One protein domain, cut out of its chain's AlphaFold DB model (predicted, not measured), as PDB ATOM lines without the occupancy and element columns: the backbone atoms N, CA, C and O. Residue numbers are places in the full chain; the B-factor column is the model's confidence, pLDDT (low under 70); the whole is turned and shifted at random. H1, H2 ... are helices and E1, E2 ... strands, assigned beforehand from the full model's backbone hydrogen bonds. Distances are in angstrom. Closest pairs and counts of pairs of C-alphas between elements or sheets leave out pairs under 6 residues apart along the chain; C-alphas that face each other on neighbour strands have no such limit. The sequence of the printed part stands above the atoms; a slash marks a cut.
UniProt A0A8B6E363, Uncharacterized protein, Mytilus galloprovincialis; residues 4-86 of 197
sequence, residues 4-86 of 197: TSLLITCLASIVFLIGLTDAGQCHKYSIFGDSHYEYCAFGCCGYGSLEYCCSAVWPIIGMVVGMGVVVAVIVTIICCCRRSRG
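AT A GLANCE: This is residues 4 to 86 of the 197 residues of an uncharacterized protein of Mytilus galloprovincialis (UniProt A0A8B6E363). Two helices, H1 and the much longer H2, run side by side in opposite directions with a gap between them, and a small head of strands and loops lies beyond one end of the pair. The head holds the strand hairpin E1 and E2 and the looped stretch of residues 40 to 56; at the other end of the rod, residues 78 to 86 of H2 stick out. The printed part has 83 residues, with two named helices and two named strands in the order H1, E1, E2, H2; the sheet, in the order E1 - E2, is antiparallel, and the class is mostly helix. The whole is extended, with a radius of gyration of the C-alphas of 19.5 A and spans of 71 by 21 by 17 A.

IN THESE COORDINATES: Find C-alpha 4 at (136.662, 126.443, 91.140); from there H1, residues 4 to 18, runs 20.7 A. Next come the strands E1, residues 25 to 29, and E2, residues 35 to 39. Then find C-alpha 57 at (103.670, 131.225, 81.980), where H2, residues 57 to 86, begins; it runs 43.9 A to C-alpha 86 at (146.086, 124.813, 72.605).

HOW THE PARTS SIT: H1 and H2 are near each other, with no pair of C-alphas within 8 A but 14 pairs within 10 A. In both helices every O i to N i+4 pair is within hydrogen-bond range. E1 and E2 form a hairpin, antiparallel at 147 degrees; look for N 26 and O 38, 3.2 A apart and within hydrogen-bond range. H1 is apart from E2, and E1 from H2. Residues 44 to 45 pair with residues 52 to 53, antiparallel.

THE WHOLE: The C-alphas of Phe 32 and Gly 86 are the two farthest apart, at 71.4 A. The printed part has no cut, and the link from E2 to H2, 17 residues, is long. Look for pLDDT under 70 at residues 19 to 23 and residue 86.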
ATOM      1  N   THR A   4     137.371 125.164  91.070       79.31
ATOM      2  CA  THR A   4     136.662 126.443  91.140       79.31
ATOM      3  C   THR A   4     135.566 126.593  90.085       79.31
ATOM      4  O   THR A   4     134.476 127.042  90.416       79.31
ATOM      5  N   SER A   5     135.789 126.172  88.835       74.12
ATOM      6  CA  SER A   5     134.754 126.250  87.792       74.12
ATOM      7  C   SER A   5     133.577 125.329  88.088       74.12
ATOM      8  O   SER A   5     132.440 125.699  87.827       74.12
ATOM      9  N   LEU A   6     133.861 124.156  88.656       74.81
ATOM     10  CA  LEU A   6     132.851 123.160  89.002       74.81
ATOM     11  C   LEU A   6     131.988 123.652  90.172       74.81
ATOM     12  O   LEU A   6     130.764 123.560  90.114       74.81
ATOM     13  N   LEU A   7     132.620 124.268  91.175       80.38
ATOM     14  CA  LEU A   7     131.932 124.937  92.279       80.38
ATOM     15  C   LEU A   7     131.046 126.088  91.799       80.38
ATOM     16  O   LEU A   7     129.897 126.161  92.214       80.38
ATOM     17  N   ILE A   8     131.531 126.945  90.896       81.38
ATOM     18  CA  ILE A   8     130.741 128.077  90.385       81.38
ATOM     19  C   ILE A   8     129.515 127.585  89.612       81.38
ATOM     20  O   ILE A   8     128.419 128.084  89.846       81.38
ATOM     21  N   THR A   9     129.664 126.584  88.737       77.75
ATOM     22  CA  THR A   9     128.506 126.002  88.038       77.75
ATOM     23  C   THR A   9     127.525 125.354  89.004       77.75
ATOM     24  O   THR A   9     126.324 125.517  88.830       77.75
ATOM     25  N   CYS A  10     128.026 124.682  90.044       79.81
ATOM     26  CA  CYS A  10     127.187 124.022  91.039       79.81
ATOM     27  C   CYS A  10     126.406 125.046  91.877       79.81
ATOM     28  O   CYS A  10     125.192 124.930  92.024       79.81
ATOM     29  N   LEU A  11     127.070 126.108  92.344       84.75
ATOM     30  CA  LEU A  11     126.434 127.206  93.073       84.75
ATOM     31  C   LEU A  11     125.412 127.943  92.205       84.75
ATOM     32  O   LEU A  11     124.314 128.211  92.674       84.75
ATOM     33  N   ALA A  12     125.722 128.205  90.932       79.75
ATOM     34  CA  ALA A  12     124.777 128.824  90.004       79.75
ATOM     35  C   ALA A  12     123.533 127.950  89.782       79.75
ATOM     36  O   ALA A  12     122.419 128.464  89.820       79.75
ATOM     37  N   SER A  13     123.696 126.631  89.621       78.50
ATOM     38  CA  SER A  13     122.555 125.711  89.526       78.50
ATOM     39  C   SER A  13     121.759 125.621  90.826       78.50
ATOM     40  O   SER A  13     120.538 125.580  90.772       78.50
ATOM     41  N   ILE A  14     122.416 125.642  91.989       82.38
ATOM     42  CA  ILE A  14     121.741 125.602  93.293       82.38
ATOM     43  C   ILE A  14     120.933 126.882  93.513       82.38
ATOM     44  O   ILE A  14     119.772 126.797  93.888       82.38
ATOM     45  N   VAL A  15     121.494 128.058  93.226       80.94
ATOM     46  CA  VAL A  15     120.767 129.335  93.331       80.94
ATOM     47  C   VAL A  15     119.586 129.372  92.361       80.94
ATOM     48  O   VAL A  15     118.508 129.826  92.734       80.94
ATOM     49  N   PHE A  16     119.758 128.845  91.144       77.19
ATOM     50  CA  PHE A  16     118.667 128.734  90.177       77.19
ATOM     51  C   PHE A  16     117.555 127.805  90.682       77.19
ATOM     52  O   PHE A  16     116.388 128.165  90.609       77.19
ATOM     53  N   LEU A  17     117.913 126.651  91.255       74.56
ATOM     54  CA  LEU A  17     116.961 125.703  91.843       74.56
ATOM     55  C   LEU A  17     116.238 126.280  93.066       74.56
ATOM     56  O   LEU A  17     115.032 126.100  93.180       74.56
ATOM     57  N   ILE A  18     116.942 127.002  93.944       76.88
ATOM     58  CA  ILE A  18     116.342 127.648  95.123       76.88
ATOM     59  C   ILE A  18     115.351 128.737  94.693       76.88
ATOM     60  O   ILE A  18     114.269 128.828  95.259       76.88
ATOM     61  N   GLY A  19     115.671 129.511  93.651       66.38
ATOM     62  CA  GLY A  19     114.767 130.534  93.113       66.38
ATOM     63  C   GLY A  19     113.508 129.987  92.427       66.38
ATOM     64  O   GLY A  19     112.616 130.762  92.096       66.38
ATOM     65  N   LEU A  20     113.421 128.674  92.196       63.84
ATOM     66  CA  LEU A  20     112.277 128.024  91.549       63.84
ATOM     67  C   LEU A  20     111.300 127.381  92.537       63.84
ATOM     68  O   LEU A  20     110.219 126.967  92.122       63.84
ATOM     69  N   THR A  21     111.661 127.273  93.816       59.78
ATOM     70  CA  THR A  21     110.889 126.512  94.812       59.78
ATOM     71  C   THR A  21     110.183 127.375  95.850       59.78
ATOM     72  O   THR A  21     109.945 126.902  96.957       59.78
ATOM     73  N   ASP A  22     109.790 128.604  95.518       60.97
ATOM     74  CA  ASP A  22     108.861 129.355  96.370       60.97
ATOM     75  C   ASP A  22     107.412 128.954  96.059       60.97
ATOM     76  O   ASP A  22     106.614 129.696  95.482       60.97
ATOM     77  N   ALA A  23     107.067 127.725  96.450       63.31
ATOM     78  CA  ALA A  23     105.677 127.328  96.626       63.31
ATOM     79  C   ALA A  23     105.141 128.037  97.883       63.31
ATOM     80  O   ALA A  23     105.322 127.569  99.007       63.31
ATOM     81  N   GLY A  24     104.539 129.209  97.689       70.44
ATOM     82  CA  GLY A  24     103.968 130.031  98.755       70.44
ATOM     83  C   GLY A  24     102.465 129.813  98.938       70.44
ATOM     84  O   GLY A  24     101.741 129.544  97.979       70.44
ATOM     85  N   GLN A  25     101.985 129.953 100.175       78.62
ATOM     86  CA  GLN A  25     100.556 130.134 100.452       78.62
ATOM     87  C   GLN A  25     100.180 131.592 100.176       78.62
ATOM     88  O   GLN A  25     100.860 132.485 100.679       78.62
ATOM     89  N   CYS A  26      99.109 131.824  99.415       82.94
ATOM     90  CA  CYS A  26      98.642 133.174  99.086       82.94
ATOM     91  C   CYS A  26      97.416 133.542  99.918       82.94
ATOM     92  O   CYS A  26      96.541 132.698 100.155       82.94
ATOM     93  N   HIS A  27      97.332 134.806 100.339       83.06
ATOM     94  CA  HIS A  27      96.209 135.315 101.124       83.06
ATOM     95  C   HIS A  27      95.185 135.970 100.203       83.06
ATOM     96  O   HIS A  27      95.423 137.032  99.632       83.06
ATOM     97  N   LYS A  28      94.020 135.340 100.042       79.81
ATOM     98  CA  LYS A  28      92.967 135.870  99.176       79.81
ATOM     99  C   LYS A  28      91.918 136.585 100.016       79.81
ATOM    100  O   LYS A  28      91.169 135.952 100.760       79.81
ATOM    101  N   TYR A  29      91.843 137.904  99.872       76.12
ATOM    102  CA  TYR A  29      90.765 138.688 100.468       76.12
ATOM    103  C   TYR A  29      89.500 138.563  99.616       76.12
ATOM    104  O   TYR A  29      89.456 139.031  98.477       76.12
ATOM    105  N   SER A  30      88.454 137.941 100.164       75.56
ATOM    106  CA  SER A  30      87.118 138.029  99.573       75.56
ATOM    107  C   SER A  30      86.471 139.367  99.945       75.56
ATOM    108  O   SER A  30      86.663 139.891 101.043       75.56
ATOM    109  N   ILE A  31      85.660 139.919  99.038       75.94
ATOM    110  CA  ILE A  31      84.918 141.181  99.248       75.94
ATOM    111  C   ILE A  31      83.927 141.054 100.431       75.94
ATOM    112  O   ILE A  31      83.482 142.054 100.985       75.94
ATOM    113  N   PHE A  32      83.628 139.822 100.856       84.06
ATOM    114  CA  PHE A  32      82.714 139.501 101.950       84.06
ATOM    115  C   PHE A  32      83.397 139.331 103.317       84.06
ATOM    116  O   PHE A  32      82.711 139.087 104.302       84.06
ATOM    117  N   GLY A  33      84.720 139.514 103.413       79.62
ATOM    118  CA  GLY A  33      85.449 139.500 104.688       79.62
ATOM    119  C   GLY A  33      85.924 138.121 105.159       79.62
ATOM    120  O   GLY A  33      86.650 138.048 106.149       79.62
ATOM    121  N   ASP A  34      85.603 137.050 104.434       78.81
ATOM    122  CA  ASP A  34      86.155 135.724 104.706       78.81
ATOM    123  C   ASP A  34      87.549 135.596 104.083       78.81
ATOM    124  O   ASP A  34      87.745 135.858 102.889       78.81
ATOM    125  N   SER A  35      88.521 135.215 104.916       77.31
ATOM    126  CA  SER A  35      89.915 134.986 104.527       77.31
ATOM    127  C   SER A  35      90.148 133.492 104.324       77.31
ATOM    128  O   SER A  35      90.078 132.699 105.261       77.31
ATOM    129  N   HIS A  36      90.439 133.111 103.081       81.25
ATOM    130  CA  HIS A  36      90.775 131.737 102.717       81.25
ATOM    131  C   HIS A  36      92.215 131.677 102.200       81.25
ATOM    132  O   HIS A  36      92.634 132.509 101.394       81.25
ATOM    133  N   TYR A  37      92.962 130.677 102.667       82.50
ATOM    134  CA  TYR A  37      94.301 130.370 102.173       82.50
ATOM    135  C   TYR A  37      94.172 129.499 100.924       82.50
ATOM    136  O   TYR A  37      93.594 128.413 100.986       82.50
ATOM    137  N   GLU A  38      94.696 129.973  99.797       84.50
ATOM    138  CA  GLU A  38      94.734 129.209  98.548       84.50
ATOM    139  C   GLU A  38      96.189 128.808  98.264       84.50
ATOM    140  O   GLU A  38      97.100 129.642  98.276       84.50
ATOM    141  N   TYR A  39      96.427 127.510  98.062       85.44
ATOM    142  CA  TYR A  39      97.750 126.993  97.719       85.44
ATOM    143  C   TYR A  39      97.976 127.146  96.216       85.44
ATOM    144  O   TYR A  39      97.366 126.436  95.415       85.44
ATOM    145  N   CYS A  40      98.874 128.048  95.826       85.56
ATOM    146  CA  CYS A  40      99.235 128.244  94.427       85.56
ATOM    147  C   CYS A  40     100.525 127.477  94.105       85.56
ATOM    148  O   CYS A  40     101.570 127.707  94.708       85.56
ATOM    149  N   ALA A  41     100.481 126.601  93.098       81.31
ATOM    150  CA  ALA A  41     101.636 125.791  92.692       81.31
ATOM    151  C   ALA A  41     102.816 126.612  92.128       81.31
ATOM    152  O   ALA A  41     103.945 126.131  92.113       81.31
ATOM    153  N   PHE A  42     102.556 127.837  91.663       79.94
ATOM    154  CA  PHE A  42     103.531 128.700  90.983       79.94
ATOM    155  C   PHE A  42     103.783 130.026  91.720       79.94
ATOM    156  O   PHE A  42     104.284 130.975  91.120       79.94
ATOM    157  N   GLY A  43     103.418 130.093  93.005       82.88
ATOM    158  CA  GLY A  43     103.573 131.285  93.838       82.88
ATOM    159  C   GLY A  43     102.457 132.327  93.681       82.88
ATOM    160  O   GLY A  43     101.502 132.163  92.911       82.88
ATOM    161  N   CYS A  44     102.591 133.404  94.456       86.50
ATOM    162  CA  CYS A  44     101.629 134.502  94.552       86.50
ATOM    163  C   CYS A  44     102.105 135.702  93.734       86.50
ATOM    164  O   CYS A  44     103.242 136.150  93.878       86.50
ATOM    165  N   CYS A  45     101.224 136.243  92.900       85.88
ATOM    166  CA  CYS A  45     101.427 137.486  92.170       85.88
ATOM    167  C   CYS A  45     100.582 138.583  92.813       85.88
ATOM    168  O   CYS A  45      99.421 138.360  93.140       85.88
ATOM    169  N   GLY A  46     101.143 139.782  92.931       81.56
ATOM    170  CA  GLY A  46     100.466 140.929  93.531       81.56
ATOM    171  C   GLY A  46     101.191 141.448  94.766       81.56
ATOM    172  O   GLY A  46     102.175 140.871  95.216       81.56
ATOM    173  N   TYR A  47     100.724 142.581  95.279       80.44
ATOM    174  CA  TYR A  47     101.248 143.202  96.491       80.44
ATOM    175  C   TYR A  47     100.079 143.548  97.415       80.44
ATOM    176  O   TYR A  47      99.159 144.263  97.014       80.44
ATOM    177  N   GLY A  48     100.128 143.068  98.659       82.94
ATOM    178  CA  GLY A  48      99.141 143.394  99.689       82.94
ATOM    179  C   GLY A  48      97.829 142.625  99.525       82.94
ATOM    180  O   GLY A  48      97.814 141.406  99.571       82.94
ATOM    181  N   SER A  49      96.709 143.332  99.373       79.00
ATOM    182  CA  SER A  49      95.360 142.737  99.361       79.00
ATOM    183  C   SER A  49      94.902 142.189  98.001       79.00
ATOM    184  O   SER A  49      93.813 141.630  97.903       79.00
ATOM    185  N   LEU A  50      95.713 142.353  96.952       79.69
ATOM    186  CA  LEU A  50      95.441 141.893  95.585       79.69
ATOM    187  C   LEU A  50      96.388 140.750  95.196       79.69
ATOM    188  O   LEU A  50      96.976 140.768  94.115       79.69
ATOM    189  N   GLU A  51      96.573 139.782  96.090       85.56
ATOM    190  CA  GLU A  51      97.297 138.553  95.774       85.56
ATOM    191  C   GLU A  51      96.409 137.613  94.948       85.56
ATOM    192  O   GLU A  51      95.266 137.309  95.294       85.56
ATOM    193  N   TYR A  52      96.943 137.144  93.830       85.12
ATOM    194  CA  TYR A  52      96.339 136.139  92.966       85.12
ATOM    195  C   TYR A  52      97.388 135.089  92.609       85.12
ATOM    196  O   TYR A  52      98.585 135.378  92.585       85.12
ATOM    197  N   CYS A  53      96.968 133.859  92.309       85.81
ATOM    198  CA  CYS A  53      97.913 132.853  91.831       85.81
ATOM    199  C   CYS A  53      98.569 133.340  90.533       85.81
ATOM    200  O   CYS A  53      97.875 133.679  89.568       85.81
ATOM    201  N   CYS A  54      99.904 133.357  90.490       84.25
ATOM    202  CA  CYS A  54     100.611 133.672  89.257       84.25
ATOM    203  C   CYS A  54     100.239 132.665  88.162       84.25
ATOM    204  O   CYS A  54     100.198 131.453  88.384       84.25
ATOM    205  N   SER A  55     100.039 133.168  86.944       83.00
ATOM    206  CA  SER A  55     100.032 132.314  85.758       83.00
ATOM    207  C   SER A  55     101.379 131.596  85.638       83.00
ATOM    208  O   SER A  55     102.435 132.231  85.686       83.00
ATOM    209  N   ALA A  56     101.335 130.282  85.402       78.00
ATOM    210  CA  ALA A  56     102.511 129.432  85.211       78.00
ATOM    211  C   ALA A  56     103.403 129.857  84.025       78.00
ATOM    212  O   ALA A  56     104.509 129.352  83.863       78.00
ATOM    213  N   VAL A  57     102.952 130.791  83.185       83.06
ATOM    214  CA  VAL A  57     103.670 131.225  81.980       83.06
ATOM    215  C   VAL A  57     105.013 131.887  82.312       83.06
ATOM    216  O   VAL A  57     106.013 131.604  81.656       83.06
ATOM    217  N   TRP A  58     105.073 132.724  83.350       76.38
ATOM    218  CA  TRP A  58     106.299 133.435  83.734       76.38
ATOM    219  C   TRP A  58     107.450 132.520  84.177       76.38
ATOM    220  O   TRP A  58     108.547 132.664  83.628       76.38
ATOM    221  N   PRO A  59     107.246 131.554  85.094       77.50
ATOM    222  CA  PRO A  59     108.315 130.637  85.478       77.50
ATOM    223  C   PRO A  59     108.761 129.743  84.317       77.50
ATOM    224  O   PRO A  59     109.952 129.460  84.199       77.50
ATOM    225  N   ILE A  60     107.855 129.358  83.408       83.38
ATOM    226  CA  ILE A  60     108.220 128.584  82.211       83.38
ATOM    227  C   ILE A  60     109.171 129.392  81.316       83.38
ATOM    228  O   ILE A  60     110.209 128.877  80.901       83.38
ATOM    229  N   ILE A  61     108.867 130.666  81.053       85.94
ATOM    230  CA  ILE A  61     109.744 131.533  80.248       85.94
ATOM    231  C   ILE A  61     111.091 131.735  80.954       85.94
ATOM    232  O   ILE A  61     112.142 131.601  80.323       85.94
ATOM    233  N   GLY A  62     111.074 132.006  82.262       80.94
ATOM    234  CA  GLY A  62     112.284 132.175  83.068       80.94
ATOM    235  C   GLY A  62     113.190 130.942  83.038       80.94
ATOM    236  O   GLY A  62     114.398 131.071  82.844       80.94
ATOM    237  N   MET A  63     112.603 129.748  83.131       81.50
ATOM    238  CA  MET A  63     113.307 128.469  83.007       81.50
ATOM    239  C   MET A  63     113.993 128.316  81.652       81.50
ATOM    240  O   MET A  63     115.175 127.982  81.595       81.50
ATOM    241  N   VAL A  64     113.278 128.588  80.557       86.94
ATOM    242  CA  VAL A  64     113.819 128.433  79.198       86.94
ATOM    243  C   VAL A  64     114.973 129.409  78.953       86.94
ATOM    244  O   VAL A  64     116.033 129.005  78.469       86.94
ATOM    245  N   VAL A  65     114.808 130.681  79.332       87.25
ATOM    246  CA  VAL A  65     115.854 131.705  79.166       87.25
ATOM    247  C   VAL A  65     117.047 131.420  80.078       87.25
ATOM    248  O   VAL A  65     118.192 131.464  79.624       87.25
ATOM    249  N   GLY A  66     116.801 131.076  81.342       81.50
ATOM    250  CA  GLY A  66     117.848 130.754  82.308       81.50
ATOM    251  C   GLY A  66     118.682 129.551  81.878       81.50
ATOM    252  O   GLY A  66     119.912 129.622  81.876       81.50
ATOM    253  N   MET A  67     118.034 128.481  81.411       81.25
ATOM    254  CA  MET A  67     118.716 127.296  80.889       81.25
ATOM    255  C   MET A  67     119.578 127.643  79.666       81.25
ATOM    256  O   MET A  67     120.741 127.243  79.604       81.25
ATOM    257  N   GLY A  68     119.075 128.485  78.756       86.94
ATOM    258  CA  GLY A  68     119.845 128.988  77.614       86.94
ATOM    259  C   GLY A  68     121.114 129.750  78.018       86.94
ATOM    260  O   GLY A  68     122.195 129.479  77.488       86.94
ATOM    261  N   VAL A  69     121.016 130.660  78.994       84.31
ATOM    262  CA  VAL A  69     122.169 131.427  79.500       84.31
ATOM    263  C   VAL A  69     123.184 130.511  80.183       84.31
ATOM    264  O   VAL A  69     124.383 130.622  79.922       84.31
ATOM    265  N   VAL A  70     122.730 129.563  81.009       80.19
ATOM    266  CA  VAL A  70     123.614 128.600  81.689       80.19
ATOM    267  C   VAL A  70     124.379 127.750  80.673       80.19
ATOM    268  O   VAL A  70     125.600 127.619  80.778       80.19
ATOM    269  N   VAL A  71     123.702 127.230  79.645       84.50
ATOM    270  CA  VAL A  71     124.349 126.461  78.571       84.50
ATOM    271  C   VAL A  71     125.368 127.320  77.819       84.50
ATOM    272  O   VAL A  71     126.497 126.872  77.608       84.50
ATOM    273  N   ALA A  72     125.032 128.566  77.472       83.75
ATOM    274  CA  ALA A  72     125.953 129.480  76.794       83.75
ATOM    275  C   ALA A  72     127.218 129.764  77.624       83.75
ATOM    276  O   ALA A  72     128.331 129.752  77.087       83.75
ATOM    277  N   VAL A  73     127.079 129.957  78.940       83.56
ATOM    278  CA  VAL A  73     128.212 130.149  79.860       83.56
ATOM    279  C   VAL A  73     129.086 128.896  79.917       83.56
ATOM    280  O   VAL A  73     130.306 129.000  79.781       83.56
ATOM    281  N   ILE A  74     128.490 127.707  80.044       82.44
ATOM    282  CA  ILE A  74     129.230 126.434  80.061       82.44
ATOM    283  C   ILE A  74     130.013 126.247  78.757       82.44
ATOM    284  O   ILE A  74     131.212 125.957  78.798       82.44
ATOM    285  N   VAL A  75     129.376 126.461  77.602       88.56
ATOM    286  CA  VAL A  75     130.034 126.369  76.288       88.56
ATOM    287  C   VAL A  75     131.180 127.372  76.190       88.56
ATOM    288  O   VAL A  75     132.284 126.993  75.801       88.56
ATOM    289  N   THR A  76     130.971 128.618  76.618       88.31
ATOM    290  CA  THR A  76     132.012 129.659  76.623       88.31
ATOM    291  C   THR A  76     133.206 129.244  77.482       88.31
ATOM    292  O   THR A  76     134.350 129.326  77.033       88.31
ATOM    293  N   ILE A  77     132.965 128.714  78.685       85.25
ATOM    294  CA  ILE A  77     134.020 128.203  79.570       85.25
ATOM    295  C   ILE A  77     134.778 127.052  78.900       85.25
ATOM    296  O   ILE A  77     136.012 127.048  78.911       85.25
ATOM    297  N   ILE A  78     134.079 126.092  78.285       87.94
ATOM    298  CA  ILE A  78     134.702 124.961  77.581       87.94
ATOM    299  C   ILE A  78     135.542 125.459  76.400       87.94
ATOM    300  O   ILE A  78     136.698 125.051  76.263       87.94
ATOM    301  N   CYS A  79     135.015 126.364  75.575       89.25
ATOM    302  CA  CYS A  79     135.725 126.965  74.446       89.25
ATOM    303  C   CYS A  79     136.986 127.710  74.906       89.25
ATOM    304  O   CYS A  79     138.064 127.483  74.353       89.25
ATOM    305  N   CYS A  80     136.899 128.516  75.966       86.94
ATOM    306  CA  CYS A  80     138.044 129.210  76.561       86.94
ATOM    307  C   CYS A  80     139.074 128.231  77.153       86.94
ATOM    308  O   CYS A  80     140.283 128.393  76.956       86.94
ATOM    309  N   CYS A  81     138.627 127.164  77.822       82.50
ATOM    310  CA  CYS A  81     139.501 126.112  78.349       82.50
ATOM    311  C   CYS A  81     140.208 125.326  77.236       82.50
ATOM    312  O   CYS A  81     141.384 124.995  77.368       82.50
ATOM    313  N   ARG A  82     139.520 125.016  76.133       84.00
ATOM    314  CA  ARG A  82     140.121 124.325  74.981       84.00
ATOM    315  C   ARG A  82     141.116 125.225  74.259       84.00
ATOM    316  O   ARG A  82     142.229 124.792  73.974       84.00
ATOM    317  N   ARG A  83     140.749 126.489  74.034       85.75
ATOM    318  CA  ARG A  83     141.612 127.481  73.379       85.75
ATOM    319  C   ARG A  83     142.889 127.747  74.177       85.75
ATOM    320  O   ARG A  83     143.973 127.762  73.605       85.75
ATOM    321  N   SER A  84     142.780 127.901  75.495       76.50
ATOM    322  CA  SER A  84     143.941 128.146  76.365       76.50
ATOM    323  C   SER A  84     144.898 126.954  76.455       76.50
ATOM    324  O   SER A  84     146.109 127.154  76.533       76.50
ATOM    325  N   ARG A  85     144.396 125.714  76.389       72.81
ATOM    326  CA  ARG A  85     145.255 124.517  76.345       72.81
ATOM    327  C   ARG A  85     146.004 124.374  75.022       72.81
ATOM    328  O   ARG A  85     147.150 123.943  75.044       72.81
ATOM    329  N   GLY A  86     145.406 124.791  73.905       66.75
ATOM    330  CA  GLY A  86     146.086 124.813  72.605       66.75
ATOM    331  C   GLY A  86     147.300 125.750  72.578       66.75
ATOM    332  O   GLY A  86     148.329 125.400  72.017       66.75
TER     333      GLY A  86